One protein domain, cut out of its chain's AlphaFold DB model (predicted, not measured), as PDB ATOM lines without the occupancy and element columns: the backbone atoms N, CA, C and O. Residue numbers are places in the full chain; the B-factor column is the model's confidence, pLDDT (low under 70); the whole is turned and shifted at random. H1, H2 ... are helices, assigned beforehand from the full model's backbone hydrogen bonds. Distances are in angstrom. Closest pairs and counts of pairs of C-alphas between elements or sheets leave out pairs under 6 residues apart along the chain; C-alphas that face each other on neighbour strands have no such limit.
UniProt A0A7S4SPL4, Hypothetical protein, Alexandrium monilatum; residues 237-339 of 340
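Overview. This is residues 237 to 339 of the 340 residues of the protein "Hypothetical protein" of Alexandrium monilatum (UniProt A0A7S4SPL4). A long helix, H1, runs through the middle, with the equally long H2 crossing it on one side and the H3-H4 hairpin and short H5 on the other. H6 packs on the end of H4, away from H1. The 103 printed residues hold six named helices, H1 to H6 in order, and no named strand: all helix. The whole is compact, radius of gyration of the C-alphas 13.9 A, but flat, spanning 40 by 36 by 17 A.

Arrangement. The hub is H1, residues 237 to 257. Its residues 249 to 256 alone touch H2, residues 269 to 289, at a steep tilt of 53 degrees, opposite ways; the closest C-alphas, of Ile 252 and Tyr 278, are 6.5 A apart. H3, residues 299 to 305, and H4, residues 307 to 319, form a helical hairpin at a shallow tilt of 5 degrees, with C-alphas of Tyr 303 and Thr 310 closest at 6.0 A. H1 and H4 only just touch, with 3 pairs of C-alphas within 8 A, closest Phe 248 and Ile 316 at 6.3 A. H5, residues 323 to 327, touches H1, closest C-alphas Ala 255 and Thr 324 at 4.6 A. H6, residues 333 to 338, touches H4, closest C-alphas Lys 318 and Phe 336 at 5.8 A. H2 and H4 are apart. Every O i to N i+4 pair is within hydrogen-bond range in H3, H5 and H6; H1 has 16 of 17, H2 15 of 17, H4 5 of 9.

Along the chain. H1 begins at C-alpha 237 (-19.347, -14.107, 32.081) and spans 31.9 A. H2 spans 30.9 A and H4 19.5 A. H6 ends at C-alpha 338 (9.337, -2.353, 32.596).

Size, cuts and confidence. The farthest C-alphas, of Ser 237 and Tyr 264, are 40.5 A apart. The printed part has no cut; the H1 to H2 link is long. Only residue 339 is under pLDDT 70.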
ATOM      1  N   SER A 237     -20.146 -15.334  32.032       76.00
ATOM      2  CA  SER A 237     -19.347 -14.107  32.081       76.00
ATOM      3  C   SER A 237     -18.159 -14.158  33.051       76.00
ATOM      4  O   SER A 237     -17.251 -13.337  32.931       76.00
ATOM      5  N   GLU A 238     -18.162 -15.070  34.027       80.44
ATOM      6  CA  GLU A 238     -17.107 -15.197  35.044       80.44
ATOM      7  C   GLU A 238     -16.016 -16.204  34.654       80.44
ATOM      8  O   GLU A 238     -14.870 -16.072  35.095       80.44
ATOM      9  N   VAL A 239     -16.327 -17.154  33.768       81.00
ATOM     10  CA  VAL A 239     -15.394 -18.200  33.321       81.00
ATOM     11  C   VAL A 239     -14.086 -17.642  32.740       81.00
ATOM     12  O   VAL A 239     -13.032 -18.167  33.099       81.00
ATOM     13  N   PRO A 240     -14.067 -16.570  31.916       84.56
ATOM     14  CA  PRO A 240     -12.809 -16.006  31.427       84.56
ATOM     15  C   PRO A 240     -11.890 -15.559  32.566       84.56
ATOM     16  O   PRO A 240     -10.689 -15.815  32.529       84.56
ATOM     17  N   GLY A 241     -12.443 -14.915  33.602       85.69
ATOM     18  CA  GLY A 241     -11.681 -14.486  34.775       85.69
ATOM     19  C   GLY A 241     -11.111 -15.669  35.555       85.69
ATOM     20  O   GLY A 241      -9.960 -15.624  35.995       85.69
ATOM     21  N   TRP A 242     -11.885 -16.749  35.658       85.25
ATOM     22  CA  TRP A 242     -11.433 -17.993  36.268       85.25
ATOM     23  C   TRP A 242     -10.300 -18.657  35.474       85.25
ATOM     24  O   TRP A 242      -9.271 -19.011  36.047       85.25
ATOM     25  N   GLU A 243     -10.420 -18.758  34.150       86.19
ATOM     26  CA  GLU A 243      -9.363 -19.312  33.296       86.19
ATOM     27  C   GLU A 243      -8.062 -18.494  33.383       86.19
ATOM     28  O   GLU A 243      -6.978 -19.070  33.453       86.19
ATOM     29  N   VAL A 244      -8.143 -17.160  33.487       88.25
ATOM     30  CA  VAL A 244      -6.960 -16.318  33.750       88.25
ATOM     31  C   VAL A 244      -6.274 -16.708  35.063       88.25
ATOM     32  O   VAL A 244      -5.045 -16.819  35.114       88.25
ATOM     33  N   GLN A 245      -7.049 -16.942  36.124       88.75
ATOM     34  CA  GLN A 245      -6.514 -17.395  37.406       88.75
ATOM     35  C   GLN A 245      -5.862 -18.781  37.288       88.75
ATOM     36  O   GLN A 245      -4.760 -18.967  37.810       88.75
ATOM     37  N   ARG A 246      -6.488 -19.729  36.577       90.00
ATOM     38  CA  ARG A 246      -5.923 -21.068  36.324       90.00
ATOM     39  C   ARG A 246      -4.590 -20.986  35.590       90.00
ATOM     40  O   ARG A 246      -3.605 -21.552  36.059       90.00
ATOM     41  N   THR A 247      -4.515 -20.200  34.518       90.44
ATOM     42  CA  THR A 247      -3.275 -20.003  33.753       90.44
ATOM     43  C   THR A 247      -2.174 -19.371  34.601       90.44
ATOM     44  O   THR A 247      -1.022 -19.800  34.541       90.44
ATOM     45  N   PHE A 248      -2.507 -18.396  35.449       91.25
ATOM     46  CA  PHE A 248      -1.539 -17.835  36.392       91.25
ATOM     47  C   PHE A 248      -1.020 -18.886  37.386       91.25
ATOM     48  O   PHE A 248       0.190 -19.001  37.602       91.25
ATOM     49  N   LEU A 249      -1.917 -19.688  37.965       92.94
ATOM     50  CA  LEU A 249      -1.547 -20.754  38.895       92.94
ATOM     51  C   LEU A 249      -0.756 -21.875  38.213       92.94
ATOM     52  O   LEU A 249       0.138 -22.434  38.843       92.94
ATOM     53  N   LYS A 250      -1.004 -22.157  36.930       93.25
ATOM     54  CA  LYS A 250      -0.189 -23.077  36.125       93.25
ATOM     55  C   LYS A 250       1.268 -22.617  36.068       93.25
ATOM     56  O   LYS A 250       2.155 -23.389  36.423       93.25
ATOM     57  N   PHE A 251       1.526 -21.350  35.738       93.75
ATOM     58  CA  PHE A 251       2.895 -20.816  35.744       93.75
ATOM     59  C   PHE A 251       3.537 -20.858  37.132       93.75
ATOM     60  O   PHE A 251       4.722 -21.167  37.264       93.75
ATOM     61  N   ILE A 252       2.760 -20.599  38.190       94.12
ATOM     62  CA  ILE A 252       3.240 -20.770  39.563       94.12
ATOM     63  C   ILE A 252       3.614 -22.234  39.838       94.12
ATOM     64  O   ILE A 252       4.701 -22.478  40.360       94.12
ATOM     65  N   LYS A 253       2.755 -23.201  39.486       94.56
ATOM     66  CA  LYS A 253       2.999 -24.647  39.646       94.56
ATOM     67  C   LYS A 253       4.301 -25.050  38.963       94.56
ATOM     68  O   LYS A 253       5.149 -25.677  39.594       94.56
ATOM     69  N   GLU A 254       4.480 -24.643  37.710       93.19
ATOM     70  CA  GLU A 254       5.688 -24.917  36.929       93.19
ATOM     71  C   GLU A 254       6.934 -24.292  37.576       93.19
ATOM     72  O   GLU A 254       7.962 -24.958  37.723       93.19
ATOM     73  N   ALA A 255       6.855 -23.038  38.030       93.06
ATOM     74  CA  ALA A 255       7.980 -22.354  38.666       93.06
ATOM     75  C   ALA A 255       8.356 -22.957  40.030       93.06
ATOM     76  O   ALA A 255       9.539 -23.100  40.339       93.06
ATOM     77  N   VAL A 256       7.360 -23.350  40.829       92.62
ATOM     78  CA  VAL A 256       7.543 -24.055  42.106       92.62
ATOM     79  C   VAL A 256       8.199 -25.416  41.887       92.62
ATOM     80  O   VAL A 256       9.155 -25.748  42.592       92.62
ATOM     81  N   ALA A 257       7.730 -26.181  40.899       92.31
ATOM     82  CA  ALA A 257       8.311 -27.475  40.550       92.31
ATOM     83  C   ALA A 257       9.781 -27.338  40.122       92.31
ATOM     84  O   ALA A 257      10.617 -28.137  40.525       92.31
ATOM     85  N   ASN A 258      10.132 -26.272  39.395       91.06
ATOM     86  CA  ASN A 258      11.506 -26.002  38.954       91.06
ATOM     87  C   ASN A 258      12.506 -25.677  40.079       91.06
ATOM     88  O   ASN A 258      13.715 -25.629  39.827       91.06
ATOM     89  N   VAL A 259      12.027 -25.398  41.290       89.62
ATOM     90  CA  VAL A 259      12.856 -25.243  42.494       89.62
ATOM     91  C   VAL A 259      12.539 -26.333  43.524       89.62
ATOM     92  O   VAL A 259      12.817 -26.166  44.707       89.62
ATOM     93  N   ASP A 260      11.953 -27.449  43.082       88.62
ATOM     94  CA  ASP A 260      11.590 -28.625  43.882       88.62
ATOM     95  C   ASP A 260      10.733 -28.305  45.120       88.62
ATOM     96  O   ASP A 260      10.837 -28.970  46.152       88.62
ATOM     97  N   GLY A 261       9.929 -27.237  45.066       85.94
ATOM     98  CA  GLY A 261       9.157 -26.767  46.220       85.94
ATOM     99  C   GLY A 261      10.001 -26.266  47.403       85.94
ATOM    100  O   GLY A 261       9.453 -25.999  48.472       85.94
ATOM    101  N   ASP A 262      11.317 -26.118  47.238       89.44
ATOM    102  CA  ASP A 262      12.239 -25.763  48.313       89.44
ATOM    103  C   ASP A 262      12.486 -24.248  48.359       89.44
ATOM    104  O   ASP A 262      13.156 -23.653  47.511       89.44
ATOM    105  N   ILE A 263      11.987 -23.613  49.421       91.56
ATOM    106  CA  ILE A 263      12.144 -22.177  49.672       91.56
ATOM    107  C   ILE A 263      13.614 -21.734  49.745       91.56
ATOM    108  O   ILE A 263      13.932 -20.581  49.442       91.56
ATOM    109  N   TYR A 264      14.529 -22.621  50.141       91.56
ATOM    110  CA  TYR A 264      15.945 -22.285  50.253       91.56
ATOM    111  C   TYR A 264      16.640 -22.222  48.891       91.56
ATOM    112  O   TYR A 264      17.670 -21.552  48.784       91.56
ATOM    113  N   LYS A 265      16.042 -22.816  47.848       90.62
ATOM    114  CA  LYS A 265      16.486 -22.689  46.451       90.62
ATOM    115  C   LYS A 265      16.058 -21.371  45.801       90.62
ATOM    116  O   LYS A 265      16.578 -21.019  44.745       90.62
ATOM    117  N   VAL A 266      15.182 -20.597  46.445       92.94
ATOM    118  CA  VAL A 266      14.866 -19.225  46.022       92.94
ATOM    119  C   VAL A 266      16.012 -18.291  46.423       92.94
ATOM    120  O   VAL A 266      16.330 -18.148  47.615       92.94
ATOM    121  N   LYS A 267      16.624 -17.640  45.422       92.25
ATOM    122  CA  LYS A 267      17.869 -16.864  45.576       92.25
ATOM    123  C   LYS A 267      17.703 -15.693  46.537       92.25
ATOM    124  O   LYS A 267      18.509 -15.516  47.450       92.25
ATOM    125  N   HIS A 268      16.669 -14.876  46.341       89.62
ATOM    126  CA  HIS A 268      16.503 -13.645  47.105       89.62
ATOM    127  C   HIS A 268      15.596 -13.842  48.324       89.62
ATOM    128  O   HIS A 268      14.449 -14.268  48.213       89.62
ATOM    129  N   VAL A 269      16.081 -13.445  49.505       89.25
ATOM    130  CA  VAL A 269      15.351 -13.593  50.780       89.25
ATOM    131  C   VAL A 269      13.985 -12.902  50.755       89.25
ATOM    132  O   VAL A 269      13.010 -13.457  51.253       89.25
ATOM    133  N   HIS A 270      13.880 -11.722  50.139       86.12
ATOM    134  CA  HIS A 270      12.609 -11.000  50.054       86.12
ATOM    135  C   HIS A 270      11.576 -11.709  49.153       86.12
ATOM    136  O   HIS A 270      10.378 -11.565  49.385       86.12
ATOM    137  N   GLN A 271      12.016 -12.524  48.184       89.44
ATOM    138  CA  GLN A 271      11.138 -13.319  47.316       89.44
ATOM    139  C   GLN A 271      10.649 -14.607  47.992       89.44
ATOM    140  O   GLN A 271       9.581 -15.104  47.645       89.44
ATOM    141  N   ARG A 272      11.369 -15.124  48.999       91.94
ATOM    142  CA  ARG A 272      10.980 -16.339  49.743       91.94
ATOM    143  C   ARG A 272       9.590 -16.232  50.362       91.94
ATOM    144  O   ARG A 272       8.816 -17.177  50.302       91.94
ATOM    145  N   ARG A 273       9.230 -15.055  50.884       87.00
ATOM    146  CA  ARG A 273       7.882 -14.804  51.420       87.00
ATOM    147  C   ARG A 273       6.799 -14.894  50.339       87.00
ATOM    148  O   ARG A 273       5.698 -15.356  50.618       87.00
ATOM    149  N   THR A 274       7.093 -14.440  49.124       87.69
ATOM    150  CA  THR A 274       6.182 -14.576  47.978       87.69
ATOM    151  C   THR A 274       6.085 -16.033  47.539       87.69
ATOM    152  O   THR A 274       4.986 -16.517  47.301       87.69
ATOM    153  N   PHE A 275       7.205 -16.757  47.529       91.31
ATOM    154  CA  PHE A 275       7.229 -18.188  47.242       91.31
ATOM    155  C   PHE A 275       6.380 -19.007  48.231       91.31
ATOM    156  O   PHE A 275       5.601 -19.852  47.809       91.31
ATOM    157  N   GLU A 276       6.429 -18.702  49.534       87.31
ATOM    158  CA  GLU A 276       5.511 -19.317  50.512       87.31
ATOM    159  C   GLU A 276       4.038 -19.074  50.157       87.31
ATOM    160  O   GLU A 276       3.211 -19.971  50.298       87.31
ATOM    161  N   ARG A 277       3.693 -17.870  49.680       87.19
ATOM    162  CA  ARG A 277       2.320 -17.560  49.252       87.19
ATOM    163  C   ARG A 277       1.916 -18.343  48.011       87.19
ATOM    164  O   ARG A 277       0.774 -18.763  47.932       87.19
ATOM    165  N   TYR A 278       2.834 -18.561  47.076       92.44
ATOM    166  CA  TYR A 278       2.587 -19.398  45.905       92.44
ATOM    167  C   TYR A 278       2.254 -20.837  46.282       92.44
ATOM    168  O   TYR A 278       1.278 -21.379  45.771       92.44
ATOM    169  N   LEU A 279       3.002 -21.422  47.222       88.12
ATOM    170  CA  LEU A 279       2.682 -22.745  47.758       88.12
ATOM    171  C   LEU A 279       1.276 -22.775  48.371       88.12
ATOM    172  O   LEU A 279       0.506 -23.685  48.078       88.12
ATOM    173  N   LEU A 280       0.920 -21.750  49.153       84.06
ATOM    174  CA  LEU A 280      -0.418 -21.628  49.738       84.06
ATOM    175  C   LEU A 280      -1.511 -21.489  48.671       84.06
ATOM    176  O   LEU A 280      -2.530 -22.155  48.776       84.06
ATOM    177  N   TYR A 281      -1.301 -20.673  47.635       88.00
ATOM    178  CA  TYR A 281      -2.280 -20.496  46.560       88.00
ATOM    179  C   TYR A 281      -2.537 -21.792  45.795       88.00
ATOM    180  O   TYR A 281      -3.691 -22.092  45.505       88.00
ATOM    181  N   LEU A 282      -1.490 -22.563  45.486       88.56
ATOM    182  CA  LEU A 282      -1.646 -23.862  44.831       88.56
ATOM    183  C   LEU A 282      -2.402 -24.845  45.725       88.56
ATOM    184  O   LEU A 282      -3.308 -25.525  45.256       88.56
ATOM    185  N   GLU A 283      -2.053 -24.917  47.009       82.00
ATOM    186  CA  GLU A 283      -2.713 -25.840  47.930       82.00
ATOM    187  C   GLU A 283      -4.186 -25.478  48.156       82.00
ATOM    188  O   GLU A 283      -5.052 -26.352  48.088       82.00
ATOM    189  N   ASP A 284      -4.478 -24.194  48.383       80.12
ATOM    190  CA  ASP A 284      -5.846 -23.695  48.518       80.12
ATOM    191  C   ASP A 284      -6.650 -23.976  47.245       80.12
ATOM    192  O   ASP A 284      -7.806 -24.387  47.339       80.12
ATOM    193  N   TYR A 285      -6.032 -23.811  46.072       84.19
ATOM    194  CA  TYR A 285      -6.658 -24.114  44.792       84.19
ATOM    195  C   TYR A 285      -7.037 -25.592  44.685       84.19
ATOM    196  O   TYR A 285      -8.219 -25.904  44.555       84.19
ATOM    197  N   TYR A 286      -6.074 -26.511  44.808       82.81
ATOM    198  CA  TYR A 286      -6.350 -27.948  44.700       82.81
ATOM    199  C   TYR A 286      -7.376 -28.415  45.730       82.81
ATOM    200  O   TYR A 286      -8.259 -29.209  45.419       82.81
ATOM    201  N   TYR A 287      -7.305 -27.876  46.946       73.50
ATOM    202  CA  TYR A 287      -8.235 -28.228  48.006       73.50
ATOM    203  C   TYR A 287      -9.676 -27.779  47.739       73.50
ATOM    204  O   TYR A 287     -10.617 -28.485  48.098       73.50
ATOM    205  N   GLN A 288      -9.865 -26.582  47.182       73.06
ATOM    206  CA  GLN A 288     -11.202 -26.025  46.953       73.06
ATOM    207  C   GLN A 288     -11.865 -26.606  45.708       73.06
ATOM    208  O   GLN A 288     -13.090 -26.734  45.666       73.06
ATOM    209  N   ASN A 289     -11.050 -26.940  44.711       70.75
ATOM    210  CA  ASN A 289     -11.518 -26.998  43.338       70.75
ATOM    211  C   ASN A 289     -11.542 -28.405  42.751       70.75
ATOM    212  O   ASN A 289     -12.265 -28.606  41.780       70.75
ATOM    213  N   ASP A 290     -10.804 -29.347  43.353       70.69
ATOM    214  CA  ASP A 290     -10.599 -30.698  42.809       70.69
ATOM    215  C   ASP A 290     -10.261 -30.645  41.308       70.69
ATOM    216  O   ASP A 290     -10.863 -31.309  40.470       70.69
ATOM    217  N   ASP A 291      -9.357 -29.724  40.973       75.00
ATOM    218  CA  ASP A 291      -9.024 -29.345  39.607       75.00
ATOM    219  C   ASP A 291      -7.546 -29.617  39.336       75.00
ATOM    220  O   ASP A 291      -6.691 -29.296  40.165       75.00
ATOM    221  N   ASP A 292      -7.230 -30.172  38.169       79.62
ATOM    222  CA  ASP A 292      -5.846 -30.293  37.725       79.62
ATOM    223  C   ASP A 292      -5.452 -29.013  36.988       79.62
ATOM    224  O   ASP A 292      -6.159 -28.533  36.121       79.62
ATOM    225  N   LEU A 293      -4.300 -28.436  37.318       85.75
ATOM    226  CA  LEU A 293      -3.768 -27.279  36.591       85.75
ATOM    227  C   LEU A 293      -2.954 -27.689  35.354       85.75
ATOM    228  O   LEU A 293      -2.499 -26.820  34.611       85.75
ATOM    229  N   ALA A 294      -2.708 -28.988  35.144       80.00
ATOM    230  CA  ALA A 294      -1.980 -29.481  33.976       80.00
ATOM    231  C   ALA A 294      -2.736 -29.218  32.662       80.00
ATOM    232  O   ALA A 294      -2.105 -28.892  31.655       80.00
ATOM    233  N   ASP A 295      -4.069 -29.292  32.685       75.38
ATOM    234  CA  ASP A 295      -4.930 -29.052  31.522       75.38
ATOM    235  C   ASP A 295      -5.235 -27.557  31.293       75.38
ATOM    236  O   ASP A 295      -5.828 -27.204  30.272       75.38
ATOM    237  N   SER A 296      -4.832 -26.672  32.216       83.88
ATOM    238  CA  SER A 296      -5.069 -25.230  32.127       83.88
ATOM    239  C   SER A 296      -4.445 -24.642  30.860       83.88
ATOM    240  O   SER A 296      -3.363 -25.054  30.426       83.88
ATOM    241  N   MET A 297      -5.101 -23.618  30.304       82.31
ATOM    242  CA  MET A 297      -4.661 -22.951  29.075       82.31
ATOM    243  C   MET A 297      -3.313 -22.255  29.249       82.31
ATOM    244  O   MET A 297      -2.990 -21.752  30.329       82.31
ATOM    245  N   TYR A 298      -2.551 -22.165  28.166       83.06
ATOM    246  CA  TYR A 298      -1.474 -21.197  28.012       83.06
ATOM    247  C   TYR A 298      -2.034 -19.808  27.681       83.06
ATOM    248  O   TYR A 298      -3.144 -19.663  27.168       83.06
ATOM    249  N   GLY A 299      -1.242 -18.761  27.934       82.75
ATOM    250  CA  GLY A 299      -1.659 -17.376  27.681       82.75
ATOM    251  C   GLY A 299      -2.108 -17.127  26.234       82.75
ATOM    252  O   GLY A 299      -3.100 -16.441  26.007       82.75
ATOM    253  N   TRP A 300      -1.444 -17.751  25.255       80.88
ATOM    254  CA  TRP A 300      -1.811 -17.615  23.841       80.88
ATOM    255  C   TRP A 300      -3.172 -18.237  23.497       80.88
ATOM    256  O   TRP A 300      -3.907 -17.674  22.686       80.88
ATOM    257  N   GLU A 301      -3.537 -19.347  24.141       82.00
ATOM    258  CA  GLU A 301      -4.849 -19.983  23.977       82.00
ATOM    259  C   GLU A 301      -5.943 -19.081  24.550       82.00
ATOM    260  O   GLU A 301      -6.988 -18.901  23.925       82.00
ATOM    261  N   LEU A 302      -5.667 -18.421  25.682       81.81
ATOM    262  CA  LEU A 302      -6.576 -17.431  26.254       81.81
ATOM    263  C   LEU A 302      -6.760 -16.202  25.366       81.81
ATOM    264  O   LEU A 302      -7.876 -15.703  25.299       81.81
ATOM    265  N   TYR A 303      -5.731 -15.712  24.665       81.31
ATOM    266  CA  TYR A 303      -5.918 -14.602  23.716       81.31
ATOM    267  C   TYR A 303      -6.820 -14.999  22.547       81.31
ATOM    268  O   TYR A 303      -7.652 -14.203  22.116       81.31
ATOM    269  N   MET A 304      -6.669 -16.227  22.043       79.50
ATOM    270  CA  MET A 304      -7.498 -16.737  20.948       79.50
ATOM    271  C   MET A 304      -8.944 -16.962  21.396       79.50
ATOM    272  O   MET A 304      -9.868 -16.630  20.653       79.50
ATOM    273  N   ARG A 305      -9.147 -17.489  22.611       76.38
ATOM    274  CA  ARG A 305     -10.482 -17.786  23.155       76.38
ATOM    275  C   ARG A 305     -11.182 -16.546  23.724       76.38
ATOM    276  O   ARG A 305     -12.387 -16.396  23.552       76.38
ATOM    277  N   TYR A 306     -10.437 -15.626  24.337       81.44
ATOM    278  CA  TYR A 306     -10.943 -14.408  24.980       81.44
ATOM    279  C   TYR A 306     -10.168 -13.149  24.543       81.44
ATOM    280  O   TYR A 306      -9.471 -12.531  25.355       81.44
ATOM    281  N   PRO A 307     -10.325 -12.679  23.290       81.31
ATOM    282  CA  PRO A 307      -9.565 -11.532  22.780       81.31
ATOM    283  C   PRO A 307      -9.745 -10.245  23.603       81.31
ATOM    284  O   PRO A 307      -8.840  -9.416  23.700       81.31
ATOM    285  N   PHE A 308     -10.899 -10.073  24.251       83.31
ATOM    286  CA  PHE A 308     -11.178  -8.921  25.114       83.31
ATOM    287  C   PHE A 308     -10.371  -8.925  26.428       83.31
ATOM    288  O   PHE A 308     -10.226  -7.875  27.050       83.31
ATOM    289  N   MET A 309      -9.796 -10.065  26.833       81.19
ATOM    290  CA  MET A 309      -8.982 -10.206  28.053       81.19
ATOM    291  C   MET A 309      -7.510  -9.829  27.850       81.19
ATOM    292  O   MET A 309      -6.726  -9.886  28.798       81.19
ATOM    293  N   THR A 310      -7.125  -9.404  26.642       77.44
ATOM    294  CA  THR A 310      -5.721  -9.160  26.276       77.44
ATOM    295  C   THR A 310      -5.006  -8.205  27.241       77.44
ATOM    296  O   THR A 310      -3.867  -8.449  27.634       77.44
ATOM    297  N   GLY A 311      -5.692  -7.152  27.704       75.06
ATOM    298  CA  GLY A 311      -5.129  -6.207  28.674       75.06
ATOM    299  C   GLY A 311      -4.849  -6.823  30.053       75.06
ATOM    300  O   GLY A 311      -3.848  -6.485  30.680       75.06
ATOM    301  N   SER A 312      -5.692  -7.756  30.504       70.69
ATOM    302  CA  SER A 312      -5.563  -8.412  31.814       70.69
ATOM    303  C   SER A 312      -4.479  -9.494  31.836       70.69
ATOM    304  O   SER A 312      -3.937  -9.800  32.896       70.69
ATOM    305  N   LEU A 313      -4.129 -10.054  30.674       80.81
ATOM    306  CA  LEU A 313      -3.128 -11.118  30.543       80.81
ATOM    307  C   LEU A 313      -1.700 -10.602  30.375       80.81
ATOM    308  O   LEU A 313      -0.761 -11.340  30.663       80.81
ATOM    309  N   GLY A 314      -1.512  -9.335  29.997       81.12
ATOM    310  CA  GLY A 314      -0.187  -8.796  29.682       81.12
ATOM    311  C   GLY A 314       0.847  -8.948  30.808       81.12
ATOM    312  O   GLY A 314       2.019  -9.195  30.539       81.12
ATOM    313  N   LEU A 315       0.434  -8.855  32.078       81.69
ATOM    314  CA  LEU A 315       1.335  -9.084  33.217       81.69
ATOM    315  C   LEU A 315       1.667 -10.567  33.413       81.69
ATOM    316  O   LEU A 315       2.818 -10.905  33.694       81.69
ATOM    317  N   ILE A 316       0.674 -11.443  33.254       86.44
ATOM    318  CA  ILE A 316       0.840 -12.896  33.382       86.44
ATOM    319  C   ILE A 316       1.760 -13.409  32.275       86.44
ATOM    320  O   ILE A 316       2.651 -14.202  32.549       86.44
ATOM    321  N   ASP A 317       1.613 -12.903  31.058       84.94
ATOM    322  CA  ASP A 317       2.399 -13.317  29.896       84.94
ATOM    323  C   ASP A 317       3.865 -12.862  29.990       84.94
ATOM    324  O   ASP A 317       4.794 -13.609  29.690       84.94
ATOM    325  N   LYS A 318       4.099 -11.652  30.514       85.94
ATOM    326  CA  LYS A 318       5.456 -11.134  30.744       85.94
ATOM    327  C   LYS A 318       6.183 -11.865  31.871       85.94
ATOM    328  O   LYS A 318       7.368 -12.186  31.752       85.94
ATOM    329  N   THR A 319       5.493 -12.099  32.987       86.25
ATOM    330  CA  THR A 319       6.135 -12.566  34.229       86.25
ATOM    331  C   THR A 319       5.995 -14.063  34.483       86.25
ATOM    332  O   THR A 319       6.918 -14.652  35.036       86.25
ATOM    333  N   GLY A 320       4.901 -14.696  34.059       89.94
ATOM    334  CA  GLY A 320       4.592 -16.107  34.309       89.94
ATOM    335  C   GLY A 320       5.636 -17.066  33.731       89.94
ATOM    336  O   GLY A 320       6.300 -17.749  34.512       89.94
ATOM    337  N   PRO A 321       5.887 -17.064  32.407       90.38
ATOM    338  CA  PRO A 321       6.901 -17.920  31.782       90.38
ATOM    339  C   PRO A 321       8.322 -17.702  32.329       90.38
ATOM    340  O   PRO A 321       9.163 -18.600  32.295       90.38
ATOM    341  N   ASN A 322       8.606 -16.502  32.846       91.94
ATOM    342  CA  ASN A 322       9.917 -16.128  33.377       91.94
ATOM    343  C   ASN A 322      10.027 -16.285  34.901       91.94
ATOM    344  O   ASN A 322      11.102 -16.055  35.461       91.94
ATOM    345  N   LEU A 323       8.957 -16.702  35.581       91.81
ATOM    346  CA  LEU A 323       8.906 -16.754  37.039       91.81
ATOM    347  C   LEU A 323       9.996 -17.664  37.618       91.81
ATOM    348  O   LEU A 323      10.610 -17.325  38.626       91.81
ATOM    349  N   THR A 324      10.317 -18.766  36.936       91.56
ATOM    350  CA  THR A 324      11.434 -19.652  37.299       91.56
ATOM    351  C   THR A 324      12.771 -18.910  37.347       91.56
ATOM    352  O   THR A 324      13.501 -19.020  38.335       91.56
ATOM    353  N   LYS A 325      13.080 -18.112  36.315       92.06
ATOM    354  CA  LYS A 325      14.318 -17.315  36.248       92.06
ATOM    355  C   LYS A 325      14.359 -16.286  37.374       92.06
ATOM    356  O   LYS A 325      15.395 -16.106  38.007       92.06
ATOM    357  N   VAL A 326      13.220 -15.655  37.667       91.75
ATOM    358  CA  VAL A 326      13.088 -14.694  38.772       91.75
ATOM    359  C   VAL A 326      13.355 -15.361  40.124       91.75
ATOM    360  O   VAL A 326      14.124 -14.824  40.918       91.75
ATOM    361  N   LEU A 327      12.786 -16.541  40.388       91.69
ATOM    362  CA  LEU A 327      12.973 -17.262  41.658       91.69
ATOM    363  C   LEU A 327      14.413 -17.759  41.853       91.69
ATOM    364  O   LEU A 327      14.947 -17.708  42.966       91.69
ATOM    365  N   ARG A 328      15.072 -18.181  40.769       90.75
ATOM    366  CA  ARG A 328      16.511 -18.500  40.753       90.75
ATOM    367  C   ARG A 328      17.394 -17.249  40.772       90.75
ATOM    368  O   ARG A 328      18.610 -17.361  40.900       90.75
ATOM    369  N   GLY A 329      16.786 -16.063  40.668       89.25
ATOM    370  CA  GLY A 329      17.423 -14.753  40.559       89.25
ATOM    371  C   GLY A 329      18.423 -14.653  39.409       89.25
ATOM    372  O   GLY A 329      19.477 -14.024  39.543       89.25
ATOM    373  N   GLU A 330      18.098 -15.328  38.311       91.38
ATOM    374  CA  GLU A 330      18.734 -15.220  36.997       91.38
ATOM    375  C   GLU A 330      18.234 -13.983  36.238       91.38
ATOM    376  O   GLU A 330      18.899 -13.529  35.315       91.38
ATOM    377  N   ALA A 331      17.085 -13.430  36.642       90.00
ATOM    378  CA  ALA A 331      16.502 -12.221  36.075       90.00
ATOM    379  C   ALA A 331      15.763 -11.399  37.144       90.00
ATOM    380  O   ALA A 331      15.263 -11.954  38.129       90.00
ATOM    381  N   ASP A 332      15.685 -10.080  36.947       86.50
ATOM    382  CA  ASP A 332      14.884  -9.190  37.791       86.50
ATOM    383  C   ASP A 332      13.434  -9.166  37.289       86.50
ATOM    384  O   ASP A 332      13.168  -9.041  36.096       86.50
ATOM    385  N   VAL A 333      12.464  -9.252  38.201       85.69
ATOM    386  CA  VAL A 333      11.044  -9.130  37.843       85.69
ATOM    387  C   VAL A 333      10.734  -7.767  37.217       85.69
ATOM    388  O   VAL A 333       9.884  -7.674  36.334       85.69
ATOM    389  N   LEU A 334      11.436  -6.712  37.642       86.81
ATOM    390  CA  LEU A 334      11.254  -5.362  37.114       86.81
ATOM    391  C   LEU A 334      11.706  -5.255  35.655       86.81
ATOM    392  O   LEU A 334      11.122  -4.476  34.905       86.81
ATOM    393  N   GLU A 335      12.682  -6.065  35.239       86.31
ATOM    394  CA  GLU A 335      13.119  -6.142  33.843       86.31
ATOM    395  C   GLU A 335      11.989  -6.653  32.947       86.31
ATOM    396  O   GLU A 335      11.753  -6.088  31.893       86.31
ATOM    397  N   PHE A 336      11.198  -7.630  33.390       85.19
ATOM    398  CA  PHE A 336      10.049  -8.099  32.604       85.19
ATOM    399  C   PHE A 336       8.849  -7.150  32.655       85.19
ATOM    400  O   PHE A 336       8.054  -7.090  31.718       85.19
ATOM    401  N   LEU A 337       8.680  -6.422  33.761       80.81
ATOM    402  CA  LEU A 337       7.560  -5.495  33.927       80.81
ATOM    403  C   LEU A 337       7.767  -4.189  33.148       80.81
ATOM    404  O   LEU A 337       6.805  -3.665  32.580       80.81
ATOM    405  N   PHE A 338       9.003  -3.684  33.111       82.75
ATOM    406  CA  PHE A 338       9.337  -2.353  32.596       82.75
ATOM    407  C   PHE A 338      10.404  -2.349  31.494       82.75
ATOM    408  O   PHE A 338      10.528  -1.345  30.794       82.75
ATOM    409  N   GLY A 339      11.169  -3.429  31.332       68.12
ATOM    410  CA  GLY A 339      12.038  -3.630  30.176       68.12
ATOM    411  C   GLY A 339      11.179  -3.990  28.970       68.12
ATOM    412  O   GLY A 339      10.390  -4.935  29.021       68.12
TER     413      GLY A 339